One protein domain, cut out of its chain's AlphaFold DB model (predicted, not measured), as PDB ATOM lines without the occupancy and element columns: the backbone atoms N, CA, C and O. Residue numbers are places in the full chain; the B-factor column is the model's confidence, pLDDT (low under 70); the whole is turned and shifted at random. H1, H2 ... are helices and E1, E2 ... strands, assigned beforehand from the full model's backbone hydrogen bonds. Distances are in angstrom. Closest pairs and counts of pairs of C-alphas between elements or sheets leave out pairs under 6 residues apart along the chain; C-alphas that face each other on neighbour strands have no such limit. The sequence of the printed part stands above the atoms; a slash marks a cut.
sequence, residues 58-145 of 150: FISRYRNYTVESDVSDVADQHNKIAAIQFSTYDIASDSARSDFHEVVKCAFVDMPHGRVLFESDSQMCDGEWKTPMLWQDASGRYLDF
ATOM      1  N   PHE A  58     126.861  91.737  81.052       60.22
ATOM      2  CA  PHE A  58     125.453  91.997  80.782       60.22
ATOM      3  C   PHE A  58     125.047  91.459  79.414       60.22
ATOM      4  O   PHE A  58     124.144  90.630  79.374       60.22
ATOM      5  N   ILE A  59     125.775  91.760  78.331       55.72
ATOM      6  CA  ILE A  59     125.551  91.152  77.003       55.72
ATOM      7  C   ILE A  59     125.553  89.623  77.104       55.72
ATOM      8  O   ILE A  59     124.752  88.949  76.462       55.72
ATOM      9  N   SER A  60     126.413  89.036  77.947       60.66
ATOM     10  CA  SER A  60     126.482  87.575  78.075       60.66
ATOM     11  C   SER A  60     125.191  86.932  78.610       60.66
ATOM     12  O   SER A  60     124.904  85.788  78.233       60.66
ATOM     13  N   ARG A  61     124.426  87.681  79.427       61.91
ATOM     14  CA  ARG A  61     123.148  87.312  80.066       61.91
ATOM     15  C   ARG A  61     121.926  87.822  79.284       61.91
ATOM     16  O   ARG A  61     120.918  87.128  79.227       61.91
ATOM     17  N   TYR A  62     122.046  88.982  78.646       57.97
ATOM     18  CA  TYR A  62     120.994  89.733  77.954       57.97
ATOM     19  C   TYR A  62     121.227  89.786  76.436       57.97
ATOM     20  O   TYR A  62     121.034  90.816  75.806       57.97
ATOM     21  N   ARG A  63     121.633  88.665  75.824       56.22
ATOM     22  CA  ARG A  63     122.094  88.588  74.416       56.22
ATOM     23  C   ARG A  63     121.123  89.119  73.354       56.22
ATOM     24  O   ARG A  63     121.564  89.387  72.242       56.22
ATOM     25  N   ASN A  64     119.837  89.221  73.682       52.16
ATOM     26  CA  ASN A  64     118.781  89.682  72.782       52.16
ATOM     27  C   ASN A  64     118.423  91.168  72.986       52.16
ATOM     28  O   ASN A  64     117.596  91.684  72.248       52.16
ATOM     29  N   TYR A  65     119.021  91.846  73.973       47.28
ATOM     30  CA  TYR A  65     118.677  93.211  74.368       47.28
ATOM     31  C   TYR A  65     119.879  94.142  74.193       47.28
ATOM     32  O   TYR A  65     121.019  93.759  74.463       47.28
ATOM     33  N   THR A  66     119.623  95.394  73.811       55.25
ATOM     34  CA  THR A  66     120.624  96.460  73.992       55.25
ATOM     35  C   THR A  66     120.691  96.797  75.477       55.25
ATOM     36  O   THR A  66     119.636  96.928  76.094       55.25
ATOM     37  N   VAL A  67     121.896  96.923  76.042       52.84
ATOM     38  CA  VAL A  67     122.110  97.291  77.449       52.84
ATOM     39  C   VAL A  67     122.798  98.651  77.522       52.84
ATOM     40  O   VAL A  67     123.862  98.823  76.932       52.84
ATOM     41  N   GLU A  68     122.217  99.584  78.270       53.25
ATOM     42  CA  GLU A  68     122.829 100.874  78.623       53.25
ATOM     43  C   GLU A  68     122.973 100.988  80.146       53.25
ATOM     44  O   GLU A  68     122.135 100.470  80.882       53.25
ATOM     45  N   SER A  69     124.039 101.634  80.620       55.03
ATOM     46  CA  SER A  69     124.396 101.763  82.044       55.03
ATOM     47  C   SER A  69     125.396 102.906  82.217       55.03
ATOM     48  O   SER A  69     126.308 103.005  81.393       55.03
ATOM     49  N   ASP A  70     125.291 103.726  83.266       54.97
ATOM     50  CA  ASP A  70     126.285 104.776  83.524       54.97
ATOM     51  C   ASP A  70     127.497 104.211  84.290       54.97
ATOM     52  O   ASP A  70     127.394 103.329  85.143       54.97
ATOM     53  N   VAL A  71     128.688 104.713  83.970       52.66
ATOM     54  CA  VAL A  71     129.916 104.419  84.719       52.66
ATOM     55  C   VAL A  71     130.012 105.296  85.972       52.66
ATOM     56  O   VAL A  71     130.712 104.908  86.910       52.66
ATOM     57  N   SER A  72     129.304 106.432  86.028       54.03
ATOM     58  CA  SER A  72     129.216 107.271  87.232       54.03
ATOM     59  C   SER A  72     128.650 106.488  88.428       54.03
ATOM     60  O   SER A  72     129.280 106.491  89.487       54.03
ATOM     61  N   ASP A  73     127.602 105.679  88.208       52.12
ATOM     62  CA  ASP A  73     127.016 104.736  89.178       52.12
ATOM     63  C   ASP A  73     128.075 103.876  89.886       52.12
ATOM     64  O   ASP A  73     127.939 103.542  91.061       52.12
ATOM     65  N   VAL A  74     129.144 103.501  89.177       59.00
ATOM     66  CA  VAL A  74     130.193 102.590  89.659       59.00
ATOM     67  C   VAL A  74     131.427 103.338  90.169       59.00
ATOM     68  O   VAL A  74     132.128 102.835  91.049       59.00
ATOM     69  N   ALA A  75     131.722 104.520  89.622       54.41
ATOM     70  CA  ALA A  75     132.956 105.261  89.882       54.41
ATOM     71  C   ALA A  75     133.100 105.696  91.349       54.41
ATOM     72  O   ALA A  75     134.201 105.619  91.903       54.41
ATOM     73  N   ASP A  76     131.990 106.082  91.979       56.44
ATOM     74  CA  ASP A  76     131.963 106.587  93.355       56.44
ATOM     75  C   ASP A  76     131.715 105.480  94.405       56.44
ATOM     76  O   ASP A  76     131.804 105.715  95.613       56.44
ATOM     77  N   GLN A  77     131.481 104.230  93.983       64.75
ATOM     78  CA  GLN A  77     131.268 103.107  94.902       64.75
ATOM     79  C   GLN A  77     132.589 102.487  95.380       64.75
ATOM     80  O   GLN A  77     133.242 101.703  94.695       64.75
ATOM     81  N   HIS A  78     132.958 102.767  96.631       68.56
ATOM     82  CA  HIS A  78     134.169 102.229  97.271       68.56
ATOM     83  C   HIS A  78     134.079 100.753  97.725       68.56
ATOM     84  O   HIS A  78     135.000 100.253  98.378       68.56
ATOM     85  N   ASN A  79     132.989 100.043  97.417       73.81
ATOM     86  CA  ASN A  79     132.782  98.656  97.837       73.81
ATOM     87  C   ASN A  79     133.231  97.637  96.764       73.81
ATOM     88  O   ASN A  79     133.392  97.948  95.587       73.81
ATOM     89  N   LYS A  80     133.443  96.377  97.166       80.50
ATOM     90  CA  LYS A  80     133.755  95.256  96.256       80.50
ATOM     91  C   LYS A  80     132.539  94.763  95.470       80.50
ATOM     92  O   LYS A  80     132.712  94.036  94.494       80.50
ATOM     93  N   ILE A  81     131.342  95.116  95.921       80.88
ATOM     94  CA  ILE A  81     130.088  94.915  95.206       80.88
ATOM     95  C   ILE A  81     129.654  96.299  94.726       80.88
ATOM     96  O   ILE A  81     129.655  97.225  95.532       80.88
ATOM     97  N   ALA A  82     129.302  96.437  93.451       80.31
ATOM     98  CA  ALA A  82     128.697  97.655  92.918       80.31
ATOM     99  C   ALA A  82     127.209  97.428  92.646       80.31
ATOM    100  O   ALA A  82     126.855  96.397  92.070       80.31
ATOM    101  N   ALA A  83     126.358  98.375  93.036       79.19
ATOM    102  CA  ALA A  83     125.021  98.517  92.465       79.19
ATOM    103  C   ALA A  83     125.155  99.187  91.087       79.19
ATOM    104  O   ALA A  83     125.860 100.183  90.971       79.19
ATOM    105  N   ILE A  84     124.546  98.626  90.046       76.75
ATOM    106  CA  ILE A  84     124.628  99.130  88.668       76.75
ATOM    107  C   ILE A  84     123.212  99.205  88.116       76.75
ATOM    108  O   ILE A  84     122.551  98.165  88.000       76.75
ATOM    109  N   GLN A  85     122.751 100.407  87.766       76.31
ATOM    110  CA  GLN A  85     121.506 100.543  87.030       76.31
ATOM    111  C   GLN A  85     121.768 100.242  85.554       76.31
ATOM    112  O   GLN A  85     122.779 100.655  84.983       76.31
ATOM    113  N   PHE A  86     120.865  99.497  84.926       67.75
ATOM    114  CA  PHE A  86     120.938  99.239  83.497       67.75
ATOM    115  C   PHE A  86     119.553  99.193  82.856       67.75
ATOM    116  O   PHE A  86     118.613  98.620  83.413       67.75
ATOM    117  N   SER A  87     119.438  99.775  81.666       64.81
ATOM    118  CA  SER A  87     118.254  99.670  80.815       64.81
ATOM    119  C   SER A  87     118.468  98.585  79.769       64.81
ATOM    120  O   SER A  87     119.498  98.553  79.099       64.81
ATOM    121  N   THR A  88     117.486  97.695  79.630       63.06
ATOM    122  CA  THR A  88     117.399  96.724  78.531       63.06
ATOM    123  C   THR A  88     116.326  97.148  77.541       63.06
ATOM    124  O   THR A  88     115.196  97.404  77.951       63.06
ATOM    125  N   TYR A  89     116.663  97.180  76.251       62.84
ATOM    126  CA  TYR A  89     115.732  97.522  75.171       62.84
ATOM    127  C   TYR A  89     115.567  96.358  74.199       62.84
ATOM    128  O   TYR A  89     116.569  95.797  73.739       62.84
ATOM    129  N   ASP A  90     114.317  96.050  73.854       51.00
ATOM    130  CA  ASP A  90     113.951  95.148  72.756       51.00
ATOM    131  C   ASP A  90     113.120  95.891  71.702       51.00
ATOM    132  O   ASP A  90     112.407  96.853  72.010       51.00
ATOM    133  N   ILE A  91     113.205  95.425  70.457       49.53
ATOM    134  CA  ILE A  91     112.377  95.883  69.343       49.53
ATOM    135  C   ILE A  91     111.467  94.720  68.971       49.53
ATOM    136  O   ILE A  91     111.840  93.851  68.180       49.53
ATOM    137  N   ALA A  92     110.245  94.733  69.506       49.47
ATOM    138  CA  ALA A  92     109.200  93.821  69.064       49.47
ATOM    139  C   ALA A  92     108.833  94.161  67.610       49.47
ATOM    140  O   ALA A  92     108.041  95.064  67.340       49.47
ATOM    141  N   SER A  93     109.465  93.475  66.655       46.59
ATOM    142  CA  SER A  93     109.224  93.669  65.227       46.59
ATOM    143  C   SER A  93     108.005  92.865  64.778       46.59
ATOM    144  O   SER A  93     108.149  91.828  64.126       46.59
ATOM    145  N   ASP A  94     106.812  93.344  65.123       46.47
ATOM    146  CA  ASP A  94     105.575  92.807  64.563       46.47
ATOM    147  C   ASP A  94     105.061  93.681  63.410       46.47
ATOM    148  O   ASP A  94     105.344  94.877  63.326       46.47
ATOM    149  N   SER A  95     104.339  93.064  62.475       46.38
ATOM    150  CA  SER A  95     104.247  93.483  61.056       46.38
ATOM    151  C   SER A  95     103.654  94.872  60.720       46.38
ATOM    152  O   SER A  95     103.527  95.204  59.541       46.38
ATOM    153  N   ALA A  96     103.328  95.709  61.709       54.06
ATOM    154  CA  ALA A  96     102.835  97.075  61.509       54.06
ATOM    155  C   ALA A  96     103.353  98.131  62.513       54.06
ATOM    156  O   ALA A  96     103.057  99.314  62.322       54.06
ATOM    157  N   ARG A  97     104.089  97.759  63.577       48.69
ATOM    158  CA  ARG A  97     104.604  98.700  64.595       48.69
ATOM    159  C   ARG A  97     105.927  98.226  65.192       48.69
ATOM    160  O   ARG A  97     106.107  97.044  65.446       48.69
ATOM    161  N   SER A  98     106.826  99.172  65.451       51.22
ATOM    162  CA  SER A  98     108.003  98.962  66.297       51.22
ATOM    163  C   SER A  98     107.710  99.551  67.669       51.22
ATOM    164  O   SER A  98     107.941 100.740  67.893       51.22
ATOM    165  N   ASP A  99     107.168  98.730  68.564       49.44
ATOM    166  CA  ASP A  99     106.941  99.141  69.946       49.44
ATOM    167  C   ASP A  99     108.249  98.958  70.731       49.44
ATOM    168  O   ASP A  99     108.815  97.863  70.799       49.44
ATOM    169  N   PHE A 100     108.761 100.059  71.288       57.53
ATOM    170  CA  PHE A 100     109.967 100.060  72.114       57.53
ATOM    171  C   PHE A 100     109.619  99.578  73.522       57.53
ATOM    172  O   PHE A 100     108.832 100.223  74.218       57.53
ATOM    173  N   HIS A 101     110.233  98.479  73.960       58.28
ATOM    174  CA  HIS A 101     110.107  98.010  75.338       58.28
ATOM    175  C   HIS A 101     111.416  98.252  76.094       58.28
ATOM    176  O   HIS A 101     112.371  97.490  75.954       58.28
ATOM    177  N   GLU A 102     111.450  99.331  76.879       64.31
ATOM    178  CA  GLU A 102     112.501  99.588  77.865       64.31
ATOM    179  C   GLU A 102     112.158  98.900  79.190       64.31
ATOM    180  O   GLU A 102     111.065  99.071  79.734       64.31
ATOM    181  N   VAL A 103     113.123  98.163  79.739       66.50
ATOM    182  CA  VAL A 103     113.068  97.607  81.092       66.50
ATOM    183  C   VAL A 103     114.321  98.032  81.844       66.50
ATOM    184  O   VAL A 103     115.411  97.519  81.581       66.50
ATOM    185  N   VAL A 104     114.150  98.951  82.794       71.25
ATOM    186  CA  VAL A 104     115.208  99.419  83.700       71.25
ATOM    187  C   VAL A 104     115.309  98.487  84.908       71.25
ATOM    188  O   VAL A 104     114.295  98.114  85.502       71.25
ATOM    189  N   LYS A 105     116.530  98.107  85.283       79.88
ATOM    190  CA  LYS A 105     116.825  97.182  86.384       79.88
ATOM    191  C   LYS A 105     118.019  97.650  87.200       79.88
ATOM    192  O   LYS A 105     118.855  98.405  86.714       79.88
ATOM    193  N   CYS A 106     118.129  97.116  88.410       80.75
ATOM    194  CA  CYS A 106     119.339  97.195  89.217       80.75
ATOM    195  C   CYS A 106     120.034  95.829  89.271       80.75
ATOM    196  O   CYS A 106     119.381  94.808  89.502       80.75
ATOM    197  N   ALA A 107     121.354  95.788  89.092       83.19
ATOM    198  CA  ALA A 107     122.181  94.604  89.319       83.19
ATOM    199  C   ALA A 107     123.263  94.883  90.360       83.19
ATOM    200  O   ALA A 107     123.940  95.902  90.310       83.19
ATOM    201  N   PHE A 108     123.495  93.919  91.246       84.50
ATOM    202  CA  PHE A 108     124.612  93.953  92.184       84.50
ATOM    203  C   PHE A 108     125.734  93.055  91.682       84.50
ATOM    204  O   PHE A 108     125.537  91.850  91.512       84.50
ATOM    205  N   VAL A 109     126.908  93.632  91.433       78.06
ATOM    206  CA  VAL A 109     128.018  92.973  90.736       78.06
ATOM    207  C   VAL A 109     129.250  92.865  91.628       78.06
ATOM    208  O   VAL A 109     129.763  93.855  92.132       78.06
ATOM    209  N   ASP A 110     129.759  91.643  91.770       73.00
ATOM    210  CA  ASP A 110     131.037  91.293  92.394       73.00
ATOM    211  C   ASP A 110     132.200  91.794  91.516       73.00
ATOM    212  O   ASP A 110     132.606  91.129  90.557       73.00
ATOM    213  N   MET A 111     132.713  92.988  91.821       67.31
ATOM    214  CA  MET A 111     133.700  93.722  91.018       67.31
ATOM    215  C   MET A 111     135.013  92.936  90.803       67.31
ATOM    216  O   MET A 111     135.502  92.887  89.668       67.31
ATOM    217  N   PRO A 112     135.600  92.259  91.819       68.12
ATOM    218  CA  PRO A 112     136.769  91.401  91.619       68.12
ATOM    219  C   PRO A 112     136.569  90.246  90.630       68.12
ATOM    220  O   PRO A 112     137.546  89.829  89.997       68.12
ATOM    221  N   HIS A 113     135.352  89.710  90.504       67.50
ATOM    222  CA  HIS A 113     135.079  88.486  89.740       67.50
ATOM    223  C   HIS A 113     134.276  88.711  88.452       67.50
ATOM    224  O   HIS A 113     134.276  87.826  87.599       67.50
ATOM    225  N   GLY A 114     133.633  89.871  88.281       64.12
ATOM    226  CA  GLY A 114     132.751  90.144  87.144       64.12
ATOM    227  C   GLY A 114     131.517  89.241  87.153       64.12
ATOM    228  O   GLY A 114     131.206  88.601  86.149       64.12
ATOM    229  N   ARG A 115     130.842  89.124  88.304       69.50
ATOM    230  CA  ARG A 115     129.671  88.250  88.479       69.50
ATOM    231  C   ARG A 115     128.499  89.022  89.070       69.50
ATOM    232  O   ARG A 115     128.636  89.617  90.133       69.50
ATOM    233  N   VAL A 116     127.338  88.946  88.424       76.75
ATOM    234  CA  VAL A 116     126.073  89.422  89.001       76.75
ATOM    235  C   VAL A 116     125.692  88.509  90.171       76.75
ATOM    236  O   VAL A 116     125.553  87.301  89.986       76.75
ATOM    237  N   LEU A 117     125.555  89.085  91.364       79.75
ATOM    238  CA  LEU A 117     125.145  88.416  92.602       79.75
ATOM    239  C   LEU A 117     123.626  88.449  92.793       79.75
ATOM    240  O   LEU A 117     123.043  87.485  93.273       79.75
ATOM    241  N   PHE A 118     122.994  89.565  92.424       84.81
ATOM    242  CA  PHE A 118     121.563  89.798  92.592       84.81
ATOM    243  C   PHE A 118     121.050  90.765  91.519       84.81
ATOM    244  O   PHE A 118     121.816  91.587  91.016       84.81
ATOM    245  N   GLU A 119     119.767  90.672  91.176       84.69
ATOM    246  CA  GLU A 119     119.068  91.603  90.281       84.69
ATOM    247  C   GLU A 119     117.730  92.002  90.903       84.69
ATOM    248  O   GLU A 119     117.087  91.192  91.572       84.69
ATOM    249  N   SER A 120     117.310  93.242  90.678       86.19
ATOM    250  CA  SER A 120     116.096  93.821  91.248       86.19
ATOM    251  C   SER A 120     115.477  94.866  90.313       86.19
ATOM    252  O   SER A 120     115.987  95.125  89.219       86.19
ATOM    253  N   ASP A 121     114.375  95.468  90.759       83.25
ATOM    254  CA  ASP A 121     113.841  96.704  90.185       83.25
ATOM    255  C   ASP A 121     114.876  97.845  90.211       83.25
ATOM    256  O   ASP A 121     115.869  97.796  90.940       83.25
ATOM    257  N   SER A 122     114.664  98.876  89.389       81.19
ATOM    258  CA  SER A 122     115.554 100.042  89.319       81.19
ATOM    259  C   SER A 122     115.633 100.827  90.633       81.19
ATOM    260  O   SER A 122     116.700 101.332  90.965       81.19
ATOM    261  N   GLN A 123     114.552 100.871  91.424       82.19
ATOM    262  CA  GLN A 123     114.516 101.593  92.706       82.19
ATOM    263  C   GLN A 123     115.564 101.071  93.697       82.19
ATOM    264  O   GLN A 123     116.099 101.841  94.484       82.19
ATOM    265  N   MET A 124     115.906  99.782  93.628       84.94
ATOM    266  CA  MET A 124     116.939  99.180  94.472       84.94
ATOM    267  C   MET A 124     118.354  99.750  94.217       84.94
ATOM    268  O   MET A 124     119.228  99.547  95.055       84.94
ATOM    269  N   CYS A 125     118.606 100.448  93.101       81.75
ATOM    270  CA  CYS A 125     119.906 101.079  92.819       81.75
ATOM    271  C   CYS A 125     120.066 102.481  93.426       81.75
ATOM    272  O   CYS A 125     121.197 102.933  93.581       81.75
ATOM    273  N   ASP A 126     118.974 103.140  93.821       84.25
ATOM    274  CA  ASP A 126     119.027 104.373  94.609       84.25
ATOM    275  C   ASP A 126     119.193 104.005  96.090       84.25
ATOM    276  O   ASP A 126     118.239 103.604  96.758       84.25
ATOM    277  N   GLY A 127     120.427 104.038  96.593       86.69
ATOM    278  CA  GLY A 127     120.744 103.530  97.924       86.69
ATOM    279  C   GLY A 127     122.197 103.703  98.344       86.69
ATOM    280  O   GLY A 127     123.011 104.323  97.660       86.69
ATOM    281  N   GLU A 128     122.527 103.142  99.506       87.31
ATOM    282  CA  GLU A 128     123.850 103.260 100.109       87.31
ATOM    283  C   GLU A 128     124.320 101.992 100.841       87.31
ATOM    284  O   GLU A 128     123.553 101.180 101.373       87.31
ATOM    285  N   TRP A 129     125.644 101.845 100.912       88.00
ATOM    286  CA  TRP A 129     126.316 100.772 101.637       88.00
ATOM    287  C   TRP A 129     126.341 101.059 103.143       88.00
ATOM    288  O   TRP A 129     127.164 101.833 103.626       88.00
ATOM    289  N   LYS A 130     125.493 100.370 103.916       91.06
ATOM    290  CA  LYS A 130     125.526 100.417 105.391       91.06
ATOM    291  C   LYS A 130     126.682  99.604 105.971       91.06
ATOM    292  O   LYS A 130     127.247  99.962 106.998       91.06
ATOM    293  N   THR A 131     127.037  98.507 105.307       91.06
ATOM    294  CA  THR A 131     128.281  97.752 105.527       91.06
ATOM    295  C   THR A 131     128.762  97.201 104.177       91.06
ATOM    296  O   THR A 131     127.972  97.184 103.231       91.06
ATOM    297  N   PRO A 132     129.990  96.658 104.051       89.38
ATOM    298  CA  PRO A 132     130.466  96.063 102.795       89.38
ATOM    299  C   PRO A 132     129.598  94.926 102.221       89.38
ATOM    300  O   PRO A 132     129.781  94.549 101.067       89.38
ATOM    301  N   MET A 133     128.679  94.365 103.012       91.75
ATOM    302  CA  MET A 133     127.777  93.271 102.625       91.75
ATOM    303  C   MET A 133     126.301  93.589 102.930       91.75
ATOM    304  O   MET A 133     125.467  92.687 102.892       91.75
ATOM    305  N   LEU A 134     125.969  94.850 103.235       93.06
ATOM    306  CA  LEU A 134     124.603  95.297 103.504       93.06
ATOM    307  C   LEU A 134     124.320  96.593 102.747       93.06
ATOM    308  O   LEU A 134     124.853  97.650 103.096       93.06
ATOM    309  N   TRP A 135     123.458  96.492 101.744       92.75
ATOM    310  CA  TRP A 135     122.884  97.626 101.028       92.75
ATOM    311  C   TRP A 135     121.552  98.030 101.663       92.75
ATOM    312  O   TRP A 135     120.813  97.158 102.134       92.75
ATOM    313  N   GLN A 136     121.241  99.325 101.661       90.44
ATOM    314  CA  GLN A 136     119.897  99.841 101.924       90.44
ATOM    315  C   GLN A 136     119.499 100.802 100.801       90.44
ATOM    316  O   GLN A 136     120.271 101.705 100.490       90.44
ATOM    317  N   ASP A 137     118.309 100.630 100.227       90.06
ATOM    318  CA  ASP A 137     117.761 101.578  99.249       90.06
ATOM    319  C   ASP A 137     117.067 102.782  99.917       90.06
ATOM    320  O   ASP A 137     116.797 102.782 101.123       90.06
ATOM    321  N   ALA A 138     116.750 103.814  99.134       85.81
ATOM    322  CA  ALA A 138     116.113 105.044  99.605       85.81
ATOM    323  C   ALA A 138     114.712 104.826 100.223       85.81
ATOM    324  O   ALA A 138     114.260 105.634 101.035       85.81
ATOM    325  N   SER A 139     114.030 103.721  99.890       88.88
ATOM    326  CA  SER A 139     112.751 103.325 100.508       88.88
ATOM    327  C   SER A 139     112.924 102.599 101.850       88.88
ATOM    328  O   SER A 139     111.961 102.378 102.587       88.88
ATOM    329  N   GLY A 140     114.162 102.234 102.180       89.44
ATOM    330  CA  GLY A 140     114.543 101.536 103.391       89.44
ATOM    331  C   GLY A 140     114.558 100.010 103.277       89.44
ATOM    332  O   GLY A 140     114.753  99.353 104.301       89.44
ATOM    333  N   ARG A 141     114.393  99.430 102.076       91.25
ATOM    334  CA  ARG A 141     114.592  97.986 101.849       91.25
ATOM    335  C   ARG A 141     116.076  97.657 101.992       91.25
ATOM    336  O   ARG A 141     116.932  98.449 101.611       91.25
ATOM    337  N   TYR A 142     116.387  96.470 102.512       93.31
ATOM    338  CA  TYR A 142     117.765  96.018 102.720       93.31
ATOM    339  C   TYR A 142     118.091  94.780 101.885       93.31
ATOM    340  O   TYR A 142     117.277  93.860 101.794       93.31
ATOM    341  N   LEU A 143     119.322  94.715 101.376       91.62
ATOM    342  CA  LEU A 143     119.883  93.530 100.728       91.62
ATOM    343  C   LEU A 143     121.158  93.095 101.464       91.62
ATOM    344  O   LEU A 143     122.178  93.785 101.448       91.62
ATOM    345  N   ASP A 144     121.070  91.945 102.135       94.12
ATOM    346  CA  ASP A 144     122.154  91.342 102.916       94.12
ATOM    347  C   ASP A 144     122.829  90.220 102.117       94.12
ATOM    348  O   ASP A 144     122.295  89.116 101.964       94.12
ATOM    349  N   PHE A 145     124.037  90.496 101.632       89.31
ATOM    350  CA  PHE A 145     124.809  89.586 100.791       89.31
ATOM    351  C   PHE A 145     125.369  88.373 101.551       89.31
ATOM    352  O   PHE A 145     125.829  87.427 100.912       89.31
TER     353      PHE A 145
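AT A GLANCE: This is residues 58 to 145 of the 150 residues of an uncharacterized protein of Paludibacterium sp. dN 18-1 (UniProt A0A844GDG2). A long, twisted two-strand hairpin, E2 and E3, makes the length of this model, its turn at residues 95 and 96 lying at one end of the long axis. Away from that turn, E1 joins the side of E2 and E4 that of E3, giving a strongly twisted sheet; the small sheet E5 E6 E7 forms the other end, with short H3 between the two sheets. The printed part has 88 residues, with three named helices and seven named strands in the order H1 E1 H2 E2 E3 E4 H3 E5 E6 E7, mostly strand. Both sheets, E1 E2 E3 E4 and E5 E6 E7, are antiparallel. The whole is only just loose, close to compact, with a radius of gyration of the C-alphas of 14.8 A, and elongated, spanning 51 by 29 by 21 A.

HOW THE PARTS SIT: H1, residues 58 to 61, only grazes the larger sheet; its closest C-alpha pair with E1, residues 66 to 68, is Ile 59 and Val 67, 7.1 A apart. E1 is an edge strand, antiparallel to E2, residues 81 to 94, at 145 degrees, with N 68 and O 87 3.0 A apart. H2, residues 72 to 75, is on this sheet at a height of 7.0 A, over none of its strands, but only just: 2 of its C-alphas fall on E2. E2 and E3, residues 97 to 110, form a hairpin at 162 degrees; N 84 and O 107 are 2.8 A apart. E3 and E4, residues 115 to 121, form another at 126 degrees, with N 108 and O 118 2.9 A apart; E2 E3 E4 are a meander, each strand the antiparallel neighbour of the one before. H3, residues 122 to 125, is on this sheet at a height of 6.9 A, only just over E3 with 3 C-alphas; the closest C-alphas of H3 and E3 are those of Lys 105 and Ser 122, 4.3 A apart. H3 only grazes the second sheet. There E5, residues 127 to 131, E6, residues 134 to 137, and E7, residues 142 to 144, form a second meander; N 128 and O 136 are 2.9 A apart, N 135 and O 143 3.0 A. E2 and E5 are near each other, while E4 and E7 are apart. The helices are too short for any O i to N i+4 pair; in each, the one O i to N i+3 pair is within hydrogen-bond range.

IN THESE COORDINATES: H1 begins at C-alpha 58, (125.453, 91.997, 80.782). E2 measures 39.3 A from first to last C-alpha, E3 39.1 A, E4 18.0 A and E5 12.2 A. E7 ends at C-alpha 144, (122.154, 91.342, 102.916).

THE WHOLE: The two C-alphas farthest apart, those of Ala 96 and Thr 131, are 50.8 A apart. The printed part has no cut, and its links between named elements are tight. Mean pLDDT of the printed part is 70.9; residues 58 to 78, 86 to 103 and 111 to 115 are under 70.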